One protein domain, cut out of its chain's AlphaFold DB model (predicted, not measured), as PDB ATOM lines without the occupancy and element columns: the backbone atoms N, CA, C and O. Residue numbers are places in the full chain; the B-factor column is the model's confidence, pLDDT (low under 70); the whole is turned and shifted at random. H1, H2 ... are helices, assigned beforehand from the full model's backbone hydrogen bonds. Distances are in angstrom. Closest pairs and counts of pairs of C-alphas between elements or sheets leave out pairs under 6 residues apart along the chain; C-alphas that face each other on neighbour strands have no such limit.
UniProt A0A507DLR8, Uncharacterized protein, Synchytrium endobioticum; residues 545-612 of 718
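AT A GLANCE: This is residues 545 to 612 of the 718 residues of an uncharacterized protein of Synchytrium endobioticum (UniProt A0A507DLR8). Two long helices, H2 and H1, run opposite ways and cross at their middles as a narrow, loose X, with a short loop joining them at one end. The printed part has 68 residues with two named helices, H1 then H2, and no named strand: all helix. It is a loose rod, with a radius of gyration of the C-alphas of 15.7 A, spanning 47 by 20 by 16 A.

HOW THE PARTS SIT: Start with H2, residues 582 to 612, and look across to H1, residues 545 to 573. They are close but not clearly touching; their closest C-alphas, of Gly 561 and Leu 595, are 7.6 A apart. Their lines stand at a shallow tilt of 33 degrees, only just short of steep. In H1 and H2 every O i to N i+4 pair is within hydrogen-bond range.

IN THESE COORDINATES: Find C-alpha 582 at (0.356, 24.286, 57.891); from there H2 runs 44.8 A to C-alpha 612 at (-10.071, 55.984, 28.055). H1 begins at C-alpha 545, (-15.270, 37.674, 17.334), and is 41.7 A long.

THE WHOLE: The C-alphas farthest apart, of Asp 577 and Ile 612, are 48.2 A apart. The printed part has no cut, and the link from H1 to H2 is short. Residues 545 to 553 and 603 to 612, among others, stand free. Look at residue 545 for the one pLDDT under 70.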
ATOM      1  N   VAL A 545     -14.925  38.971  16.749       68.88
ATOM      2  CA  VAL A 545     -15.270  37.674  17.334       68.88
ATOM      3  C   VAL A 545     -14.145  37.192  18.258       68.88
ATOM      4  O   VAL A 545     -14.421  36.561  19.280       68.88
ATOM      5  N   SER A 546     -12.889  37.576  17.990       73.12
ATOM      6  CA  SER A 546     -11.766  37.339  18.902       73.12
ATOM      7  C   SER A 546     -11.984  38.038  20.244       73.12
ATOM      8  O   SER A 546     -11.768  37.425  21.291       73.12
ATOM      9  N   HIS A 547     -12.475  39.281  20.254       73.69
ATOM     10  CA  HIS A 547     -12.795  40.006  21.481       73.69
ATOM     11  C   HIS A 547     -13.946  39.375  22.277       73.69
ATOM     12  O   HIS A 547     -13.846  39.308  23.507       73.69
ATOM     13  N   LEU A 548     -14.987  38.861  21.611       75.31
ATOM     14  CA  LEU A 548     -16.081  38.142  22.277       75.31
ATOM     15  C   LEU A 548     -15.599  36.814  22.887       75.31
ATOM     16  O   LEU A 548     -15.853  36.554  24.064       75.31
ATOM     17  N   ILE A 549     -14.824  36.024  22.137       80.38
ATOM     18  CA  ILE A 549     -14.213  34.773  22.616       80.38
ATOM     19  C   ILE A 549     -13.267  35.046  23.799       80.38
ATOM     20  O   ILE A 549     -13.334  34.367  24.826       80.38
ATOM     21  N   HIS A 550     -12.429  36.086  23.724       77.81
ATOM     22  CA  HIS A 550     -11.550  36.481  24.833       77.81
ATOM     23  C   HIS A 550     -12.324  36.927  26.084       77.81
ATOM     24  O   HIS A 550     -11.808  36.771  27.194       77.81
ATOM     25  N   LEU A 551     -13.530  37.482  25.937       82.31
ATOM     26  CA  LEU A 551     -14.396  37.823  27.065       82.31
ATOM     27  C   LEU A 551     -15.028  36.564  27.680       82.31
ATOM     28  O   LEU A 551     -14.948  36.385  28.895       82.31
ATOM     29  N   GLN A 552     -15.571  35.665  26.854       86.19
ATOM     30  CA  GLN A 552     -16.140  34.383  27.292       86.19
ATOM     31  C   GLN A 552     -15.112  33.529  28.051       86.19
ATOM     32  O   GLN A 552     -15.394  33.064  29.155       86.19
ATOM     33  N   ILE A 553     -13.888  33.403  27.523       85.25
ATOM     34  CA  ILE A 553     -12.788  32.676  28.178       85.25
ATOM     35  C   ILE A 553     -12.453  33.291  29.549       85.25
ATOM     36  O   ILE A 553     -12.285  32.562  30.526       85.25
ATOM     37  N   ARG A 554     -12.403  34.627  29.672       82.31
ATOM     38  CA  ARG A 554     -12.160  35.296  30.968       82.31
ATOM     39  C   ARG A 554     -13.285  35.049  31.974       82.31
ATOM     40  O   ARG A 554     -12.992  34.810  33.142       82.31
ATOM     41  N   ILE A 555     -14.543  35.079  31.531       82.75
ATOM     42  CA  ILE A 555     -15.706  34.775  32.380       82.75
ATOM     43  C   ILE A 555     -15.642  33.321  32.868       82.75
ATOM     44  O   ILE A 555     -15.835  33.076  34.058       82.75
ATOM     45  N   LEU A 556     -15.281  32.374  31.996       88.56
ATOM     46  CA  LEU A 556     -15.107  30.965  32.357       88.56
ATOM     47  C   LEU A 556     -13.994  30.766  33.402       88.56
ATOM     48  O   LEU A 556     -14.223  30.095  34.407       88.56
ATOM     49  N   TYR A 557     -12.825  31.397  33.234       82.31
ATOM     50  CA  TYR A 557     -11.754  31.343  34.242       82.31
ATOM     51  C   TYR A 557     -12.181  31.928  35.598       82.31
ATOM     52  O   TYR A 557     -11.849  31.357  36.638       82.31
ATOM     53  N   VAL A 558     -12.945  33.027  35.608       83.69
ATOM     54  CA  VAL A 558     -13.501  33.603  36.846       83.69
ATOM     55  C   VAL A 558     -14.513  32.651  37.496       83.69
ATOM     56  O   VAL A 558     -14.435  32.425  38.702       83.69
ATOM     57  N   ALA A 559     -15.412  32.039  36.720       85.62
ATOM     58  CA  ALA A 559     -16.389  31.071  37.224       85.62
ATOM     59  C   ALA A 559     -15.720  29.816  37.817       85.62
ATOM     60  O   ALA A 559     -16.109  29.368  38.898       85.62
ATOM     61  N   ILE A 560     -14.676  29.289  37.168       86.31
ATOM     62  CA  ILE A 560     -13.876  28.166  37.682       86.31
ATOM     63  C   ILE A 560     -13.161  28.572  38.979       86.31
ATOM     64  O   ILE A 560     -13.249  27.853  39.973       86.31
ATOM     65  N   GLY A 561     -12.512  29.743  39.012       85.56
ATOM     66  CA  GLY A 561     -11.826  30.245  40.208       85.56
ATOM     67  C   GLY A 561     -12.766  30.415  41.408       85.56
ATOM     68  O   GLY A 561     -12.459  29.946  42.504       85.56
ATOM     69  N   LEU A 562     -13.945  31.006  41.193       85.00
ATOM     70  CA  LEU A 562     -14.988  31.125  42.218       85.00
ATOM     71  C   LEU A 562     -15.526  29.754  42.658       85.00
ATOM     72  O   LEU A 562     -15.743  29.550  43.850       85.00
ATOM     73  N   SER A 563     -15.676  28.796  41.738       86.69
ATOM     74  CA  SER A 563     -16.115  27.430  42.064       86.69
ATOM     75  C   SER A 563     -15.096  26.687  42.934       86.69
ATOM     76  O   SER A 563     -15.483  26.020  43.891       86.69
ATOM     77  N   VAL A 564     -13.794  26.846  42.666       86.81
ATOM     78  CA  VAL A 564     -12.718  26.273  43.493       86.81
ATOM     79  C   VAL A 564     -12.689  26.912  44.886       86.81
ATOM     80  O   VAL A 564     -12.601  26.195  45.882       86.81
ATOM     81  N   VAL A 565     -12.832  28.238  44.991       83.88
ATOM     82  CA  VAL A 565     -12.910  28.931  46.293       83.88
ATOM     83  C   VAL A 565     -14.154  28.498  47.081       83.88
ATOM     84  O   VAL A 565     -14.045  28.198  48.270       83.88
ATOM     85  N   ALA A 566     -15.316  28.391  46.431       86.88
ATOM     86  CA  ALA A 566     -16.546  27.905  47.054       86.88
ATOM     87  C   ALA A 566     -16.432  26.436  47.501       86.88
ATOM     88  O   ALA A 566     -16.918  26.086  48.578       86.88
ATOM     89  N   PHE A 567     -15.751  25.587  46.724       89.62
ATOM     90  CA  PHE A 567     -15.453  24.206  47.108       89.62
ATOM     91  C   PHE A 567     -14.561  24.147  48.353       89.62
ATOM     92  O   PHE A 567     -14.919  23.464  49.308       89.62
ATOM     93  N   ILE A 568     -13.456  24.903  48.393       84.69
ATOM     94  CA  ILE A 568     -12.555  24.971  49.561       84.69
ATOM     95  C   ILE A 568     -13.311  25.478  50.801       84.69
ATOM     96  O   ILE A 568     -13.200  24.887  51.875       84.69
ATOM     97  N   TYR A 569     -14.130  26.525  50.656       86.25
ATOM     98  CA  TYR A 569     -14.933  27.063  51.756       86.25
ATOM     99  C   TYR A 569     -15.953  26.042  52.285       86.25
ATOM    100  O   TYR A 569     -16.030  25.813  53.493       86.25
ATOM    101  N   LYS A 570     -16.684  25.362  51.390       90.94
ATOM    102  CA  LYS A 570     -17.632  24.302  51.765       90.94
ATOM    103  C   LYS A 570     -16.925  23.098  52.396       90.94
ATOM    104  O   LYS A 570     -17.444  22.519  53.343       90.94
ATOM    105  N   TYR A 571     -15.735  22.737  51.915       87.31
ATOM    106  CA  TYR A 571     -14.936  21.652  52.483       87.31
ATOM    107  C   TYR A 571     -14.461  21.982  53.907       87.31
ATOM    108  O   TYR A 571     -14.507  21.111  54.775       87.31
ATOM    109  N   LYS A 572     -14.099  23.245  54.182       84.88
ATOM    110  CA  LYS A 572     -13.803  23.701  55.549       84.88
ATOM    111  C   LYS A 572     -15.051  23.751  56.444       84.88
ATOM    112  O   LYS A 572     -14.965  23.366  57.604       84.88
ATOM    113  N   GLN A 573     -16.218  24.142  55.920       89.50
ATOM    114  CA  GLN A 573     -17.484  24.064  56.673       89.50
ATOM    115  C   GLN A 573     -17.880  22.634  57.080       89.50
ATOM    116  O   GLN A 573     -18.642  22.471  58.027       89.50
ATOM    117  N   LEU A 574     -17.369  21.603  56.398       93.94
ATOM    118  CA  LEU A 574     -17.621  20.195  56.730       93.94
ATOM    119  C   LEU A 574     -16.729  19.646  57.862       93.94
ATOM    120  O   LEU A 574     -16.811  18.457  58.150       93.94
ATOM    121  N   GLY A 575     -15.888  20.472  58.500       91.56
ATOM    122  CA  GLY A 575     -15.057  20.042  59.635       91.56
ATOM    123  C   GLY A 575     -13.917  19.089  59.259       91.56
ATOM    124  O   GLY A 575     -13.494  18.279  60.073       91.56
ATOM    125  N   ASN A 576     -13.438  19.144  58.011       85.75
ATOM    126  CA  ASN A 576     -12.299  18.344  57.565       85.75
ATOM    127  C   ASN A 576     -10.975  19.091  57.808       85.75
ATOM    128  O   ASN A 576     -10.488  19.806  56.925       85.75
ATOM    129  N   ASP A 577     -10.357  18.840  58.964       82.50
ATOM    130  CA  ASP A 577      -9.088  19.430  59.445       82.50
ATOM    131  C   ASP A 577      -7.876  19.241  58.501       82.50
ATOM    132  O   ASP A 577      -6.817  19.838  58.693       82.50
ATOM    133  N   ILE A 578      -8.032  18.454  57.431       79.44
ATOM    134  CA  ILE A 578      -7.076  18.267  56.325       79.44
ATOM    135  C   ILE A 578      -6.526  19.609  55.794       79.44
ATOM    136  O   ILE A 578      -5.369  19.672  55.377       79.44
ATOM    137  N   PHE A 579      -7.321  20.685  55.832       73.38
ATOM    138  CA  PHE A 579      -6.913  22.026  55.386       73.38
ATOM    139  C   PHE A 579      -6.253  22.908  56.453       73.38
ATOM    140  O   PHE A 579      -5.670  23.931  56.093       73.38
ATOM    141  N   ASP A 580      -6.284  22.514  57.726       79.62
ATOM    142  CA  ASP A 580      -5.651  23.250  58.828       79.62
ATOM    143  C   ASP A 580      -4.201  22.804  59.100       79.62
ATOM    144  O   ASP A 580      -3.470  23.440  59.861       79.62
ATOM    145  N   GLY A 581      -3.718  21.782  58.383       88.44
ATOM    146  CA  GLY A 581      -2.291  21.475  58.297       88.44
ATOM    147  C   GLY A 581      -1.491  22.641  57.678       88.44
ATOM    148  O   GLY A 581      -1.875  23.159  56.623       88.44
ATOM    149  N   PRO A 582      -0.336  23.040  58.252       85.94
ATOM    150  CA  PRO A 582       0.356  24.286  57.891       85.94
ATOM    151  C   PRO A 582       0.839  24.336  56.435       85.94
ATOM    152  O   PRO A 582       0.979  25.416  55.863       85.94
ATOM    153  N   VAL A 583       1.066  23.184  55.799       81.00
ATOM    154  CA  VAL A 583       1.391  23.110  54.366       81.00
ATOM    155  C   VAL A 583       0.191  23.525  53.509       81.00
ATOM    156  O   VAL A 583       0.341  24.345  52.603       81.00
ATOM    157  N   LEU A 584      -1.007  23.008  53.803       78.25
ATOM    158  CA  LEU A 584      -2.188  23.240  52.970       78.25
ATOM    159  C   LEU A 584      -2.803  24.624  53.224       78.25
ATOM    160  O   LEU A 584      -3.227  25.277  52.271       78.25
ATOM    161  N   GLY A 585      -2.711  25.138  54.457       84.06
ATOM    162  CA  GLY A 585      -2.993  26.543  54.769       84.06
ATOM    163  C   GLY A 585      -2.094  27.520  53.995       84.06
ATOM    164  O   GLY A 585      -2.589  28.491  53.418       84.06
ATOM    165  N   ASN A 586      -0.790  27.235  53.882       83.81
ATOM    166  CA  ASN A 586       0.132  28.040  53.069       83.81
ATOM    167  C   ASN A 586      -0.187  27.974  51.564       83.81
ATOM    168  O   ASN A 586      -0.139  29.003  50.885       83.81
ATOM    169  N   VAL A 587      -0.565  26.803  51.035       82.50
ATOM    170  CA  VAL A 587      -1.011  26.665  49.633       82.50
ATOM    171  C   VAL A 587      -2.308  27.441  49.389       82.50
ATOM    172  O   VAL A 587      -2.388  28.192  48.416       82.50
ATOM    173  N   ALA A 588      -3.297  27.339  50.281       80.19
ATOM    174  CA  ALA A 588      -4.548  28.089  50.184       80.19
ATOM    175  C   ALA A 588      -4.313  29.611  50.246       80.19
ATOM    176  O   ALA A 588      -4.875  30.355  49.440       80.19
ATOM    177  N   ALA A 589      -3.426  30.079  51.131       81.56
ATOM    178  CA  ALA A 589      -3.033  31.485  51.213       81.56
ATOM    179  C   ALA A 589      -2.298  31.968  49.947       81.56
ATOM    180  O   ALA A 589      -2.533  33.090  49.489       81.56
ATOM    181  N   LEU A 590      -1.440  31.134  49.347       85.31
ATOM    182  CA  LEU A 590      -0.748  31.451  48.095       85.31
ATOM    183  C   LEU A 590      -1.727  31.544  46.915       85.31
ATOM    184  O   LEU A 590      -1.692  32.530  46.177       85.31
ATOM    185  N   VAL A 591      -2.629  30.570  46.764       83.69
ATOM    186  CA  VAL A 591      -3.676  30.577  45.725       83.69
ATOM    187  C   VAL A 591      -4.616  31.771  45.911       83.69
ATOM    188  O   VAL A 591      -4.888  32.484  44.946       83.69
ATOM    189  N   GLY A 592      -5.037  32.059  47.147       86.19
ATOM    190  CA  GLY A 592      -5.845  33.236  47.474       86.19
ATOM    191  C   GLY A 592      -5.165  34.548  47.073       86.19
ATOM    192  O   GLY A 592      -5.781  35.375  46.401       86.19
ATOM    193  N   ARG A 593      -3.871  34.717  47.388       86.31
ATOM    194  CA  ARG A 593      -3.082  35.886  46.954       86.31
ATOM    195  C   ARG A 593      -3.007  36.000  45.428       86.31
ATOM    196  O   ARG A 593      -3.207  37.093  44.907       86.31
ATOM    197  N   GLN A 594      -2.764  34.902  44.709       86.19
ATOM    198  CA  GLN A 594      -2.701  34.921  43.240       86.19
ATOM    199  C   GLN A 594      -4.054  35.273  42.601       86.19
ATOM    200  O   GLN A 594      -4.100  36.082  41.674       86.19
ATOM    201  N   LEU A 595      -5.164  34.745  43.130       83.69
ATOM    202  CA  LEU A 595      -6.509  35.123  42.691       83.69
ATOM    203  C   LEU A 595      -6.791  36.609  42.959       83.69
ATOM    204  O   LEU A 595      -7.285  37.297  42.068       83.69
ATOM    205  N   ILE A 596      -6.420  37.133  44.132       86.38
ATOM    206  CA  ILE A 596      -6.559  38.562  44.463       86.38
ATOM    207  C   ILE A 596      -5.757  39.434  43.485       86.38
ATOM    208  O   ILE A 596      -6.318  40.374  42.921       86.38
ATOM    209  N   TYR A 597      -4.489  39.108  43.207       88.75
ATOM    210  CA  TYR A 597      -3.690  39.846  42.220       88.75
ATOM    211  C   TYR A 597      -4.285  39.770  40.807       88.75
ATOM    212  O   TYR A 597      -4.302  40.781  40.099       88.75
ATOM    213  N   PHE A 598      -4.826  38.616  40.399       84.44
ATOM    214  CA  PHE A 598      -5.522  38.480  39.120       84.44
ATOM    215  C   PHE A 598      -6.771  39.372  39.056       84.44
ATOM    216  O   PHE A 598      -6.913  40.139  38.102       84.44
ATOM    217  N   PHE A 599      -7.636  39.343  40.077       83.75
ATOM    218  CA  PHE A 599      -8.830  40.194  40.142       83.75
ATOM    219  C   PHE A 599      -8.480  41.686  40.132       83.75
ATOM    220  O   PHE A 599      -9.053  42.425  39.331       83.75
ATOM    221  N   ILE A 600      -7.501  42.124  40.934       87.69
ATOM    222  CA  ILE A 600      -7.013  43.515  40.935       87.69
ATOM    223  C   ILE A 600      -6.500  43.908  39.542       87.69
ATOM    224  O   ILE A 600      -6.842  44.978  39.043       87.69
ATOM    225  N   THR A 601      -5.748  43.030  38.872       89.31
ATOM    226  CA  THR A 601      -5.211  43.295  37.526       89.31
ATOM    227  C   THR A 601      -6.320  43.404  36.473       89.31
ATOM    228  O   THR A 601      -6.318  44.345  35.678       89.31
ATOM    229  N   GLN A 602      -7.302  42.494  36.466       86.75
ATOM    230  CA  GLN A 602      -8.439  42.581  35.536       86.75
ATOM    231  C   GLN A 602      -9.307  43.818  35.815       86.75
ATOM    232  O   GLN A 602      -9.734  44.489  34.874       86.75
ATOM    233  N   PHE A 603      -9.525  44.162  37.089       86.00
ATOM    234  CA  PHE A 603     -10.283  45.347  37.490       86.00
ATOM    235  C   PHE A 603      -9.564  46.649  37.106       86.00
ATOM    236  O   PHE A 603     -10.193  47.548  36.552       86.00
ATOM    237  N   ALA A 604      -8.243  46.725  37.284       88.25
ATOM    238  CA  ALA A 604      -7.433  47.852  36.825       88.25
ATOM    239  C   ALA A 604      -7.487  48.015  35.294       88.25
ATOM    240  O   ALA A 604      -7.679  49.127  34.805       88.25
ATOM    241  N   ILE A 605      -7.408  46.919  34.527       88.56
ATOM    242  CA  ILE A 605      -7.565  46.944  33.058       88.56
ATOM    243  C   ILE A 605      -8.976  47.410  32.655       88.56
ATOM    244  O   ILE A 605      -9.121  48.171  31.694       88.56
ATOM    245  N   PHE A 606     -10.015  46.984  33.379       87.81
ATOM    246  CA  PHE A 606     -11.395  47.417  33.149       87.81
ATOM    247  C   PHE A 606     -11.584  48.916  33.436       87.81
ATOM    248  O   PHE A 606     -12.121  49.632  32.589       87.81
ATOM    249  N   LEU A 607     -11.089  49.411  34.576       86.69
ATOM    250  CA  LEU A 607     -11.117  50.838  34.914       86.69
ATOM    251  C   LEU A 607     -10.320  51.677  33.911       86.69
ATOM    252  O   LEU A 607     -10.829  52.687  33.438       86.69
ATOM    253  N   PHE A 608      -9.119  51.242  33.524       90.88
ATOM    254  CA  PHE A 608      -8.286  51.931  32.533       90.88
ATOM    255  C   PHE A 608      -8.990  52.057  31.175       90.88
ATOM    256  O   PHE A 608      -9.032  53.142  30.596       90.88
ATOM    257  N   ARG A 609      -9.636  50.981  30.699       86.50
ATOM    258  CA  ARG A 609     -10.487  51.032  29.497       86.50
ATOM    259  C   ARG A 609     -11.652  52.005  29.667       86.50
ATOM    260  O   ARG A 609     -11.876  52.826  28.784       86.50
ATOM    261  N   ARG A 610     -12.370  51.951  30.794       84.31
ATOM    262  CA  ARG A 610     -13.509  52.844  31.068       84.31
ATOM    263  C   ARG A 610     -13.093  54.317  31.143       84.31
ATOM    264  O   ARG A 610     -13.840  55.166  30.677       84.31
ATOM    265  N   LEU A 611     -11.908  54.617  31.675       88.31
ATOM    266  CA  LEU A 611     -11.339  55.968  31.707       88.31
ATOM    267  C   LEU A 611     -10.971  56.471  30.304       88.31
ATOM    268  O   LEU A 611     -11.284  57.612  29.984       88.31
ATOM    269  N   ILE A 612     -10.379  55.623  29.452       88.50
ATOM    270  CA  ILE A 612     -10.071  55.984  28.055       88.50
ATOM    271  C   ILE A 612     -11.351  56.228  27.248       88.50
ATOM    272  O   ILE A 612     -11.460  57.261  26.596       88.50
TER     273      ILE A 612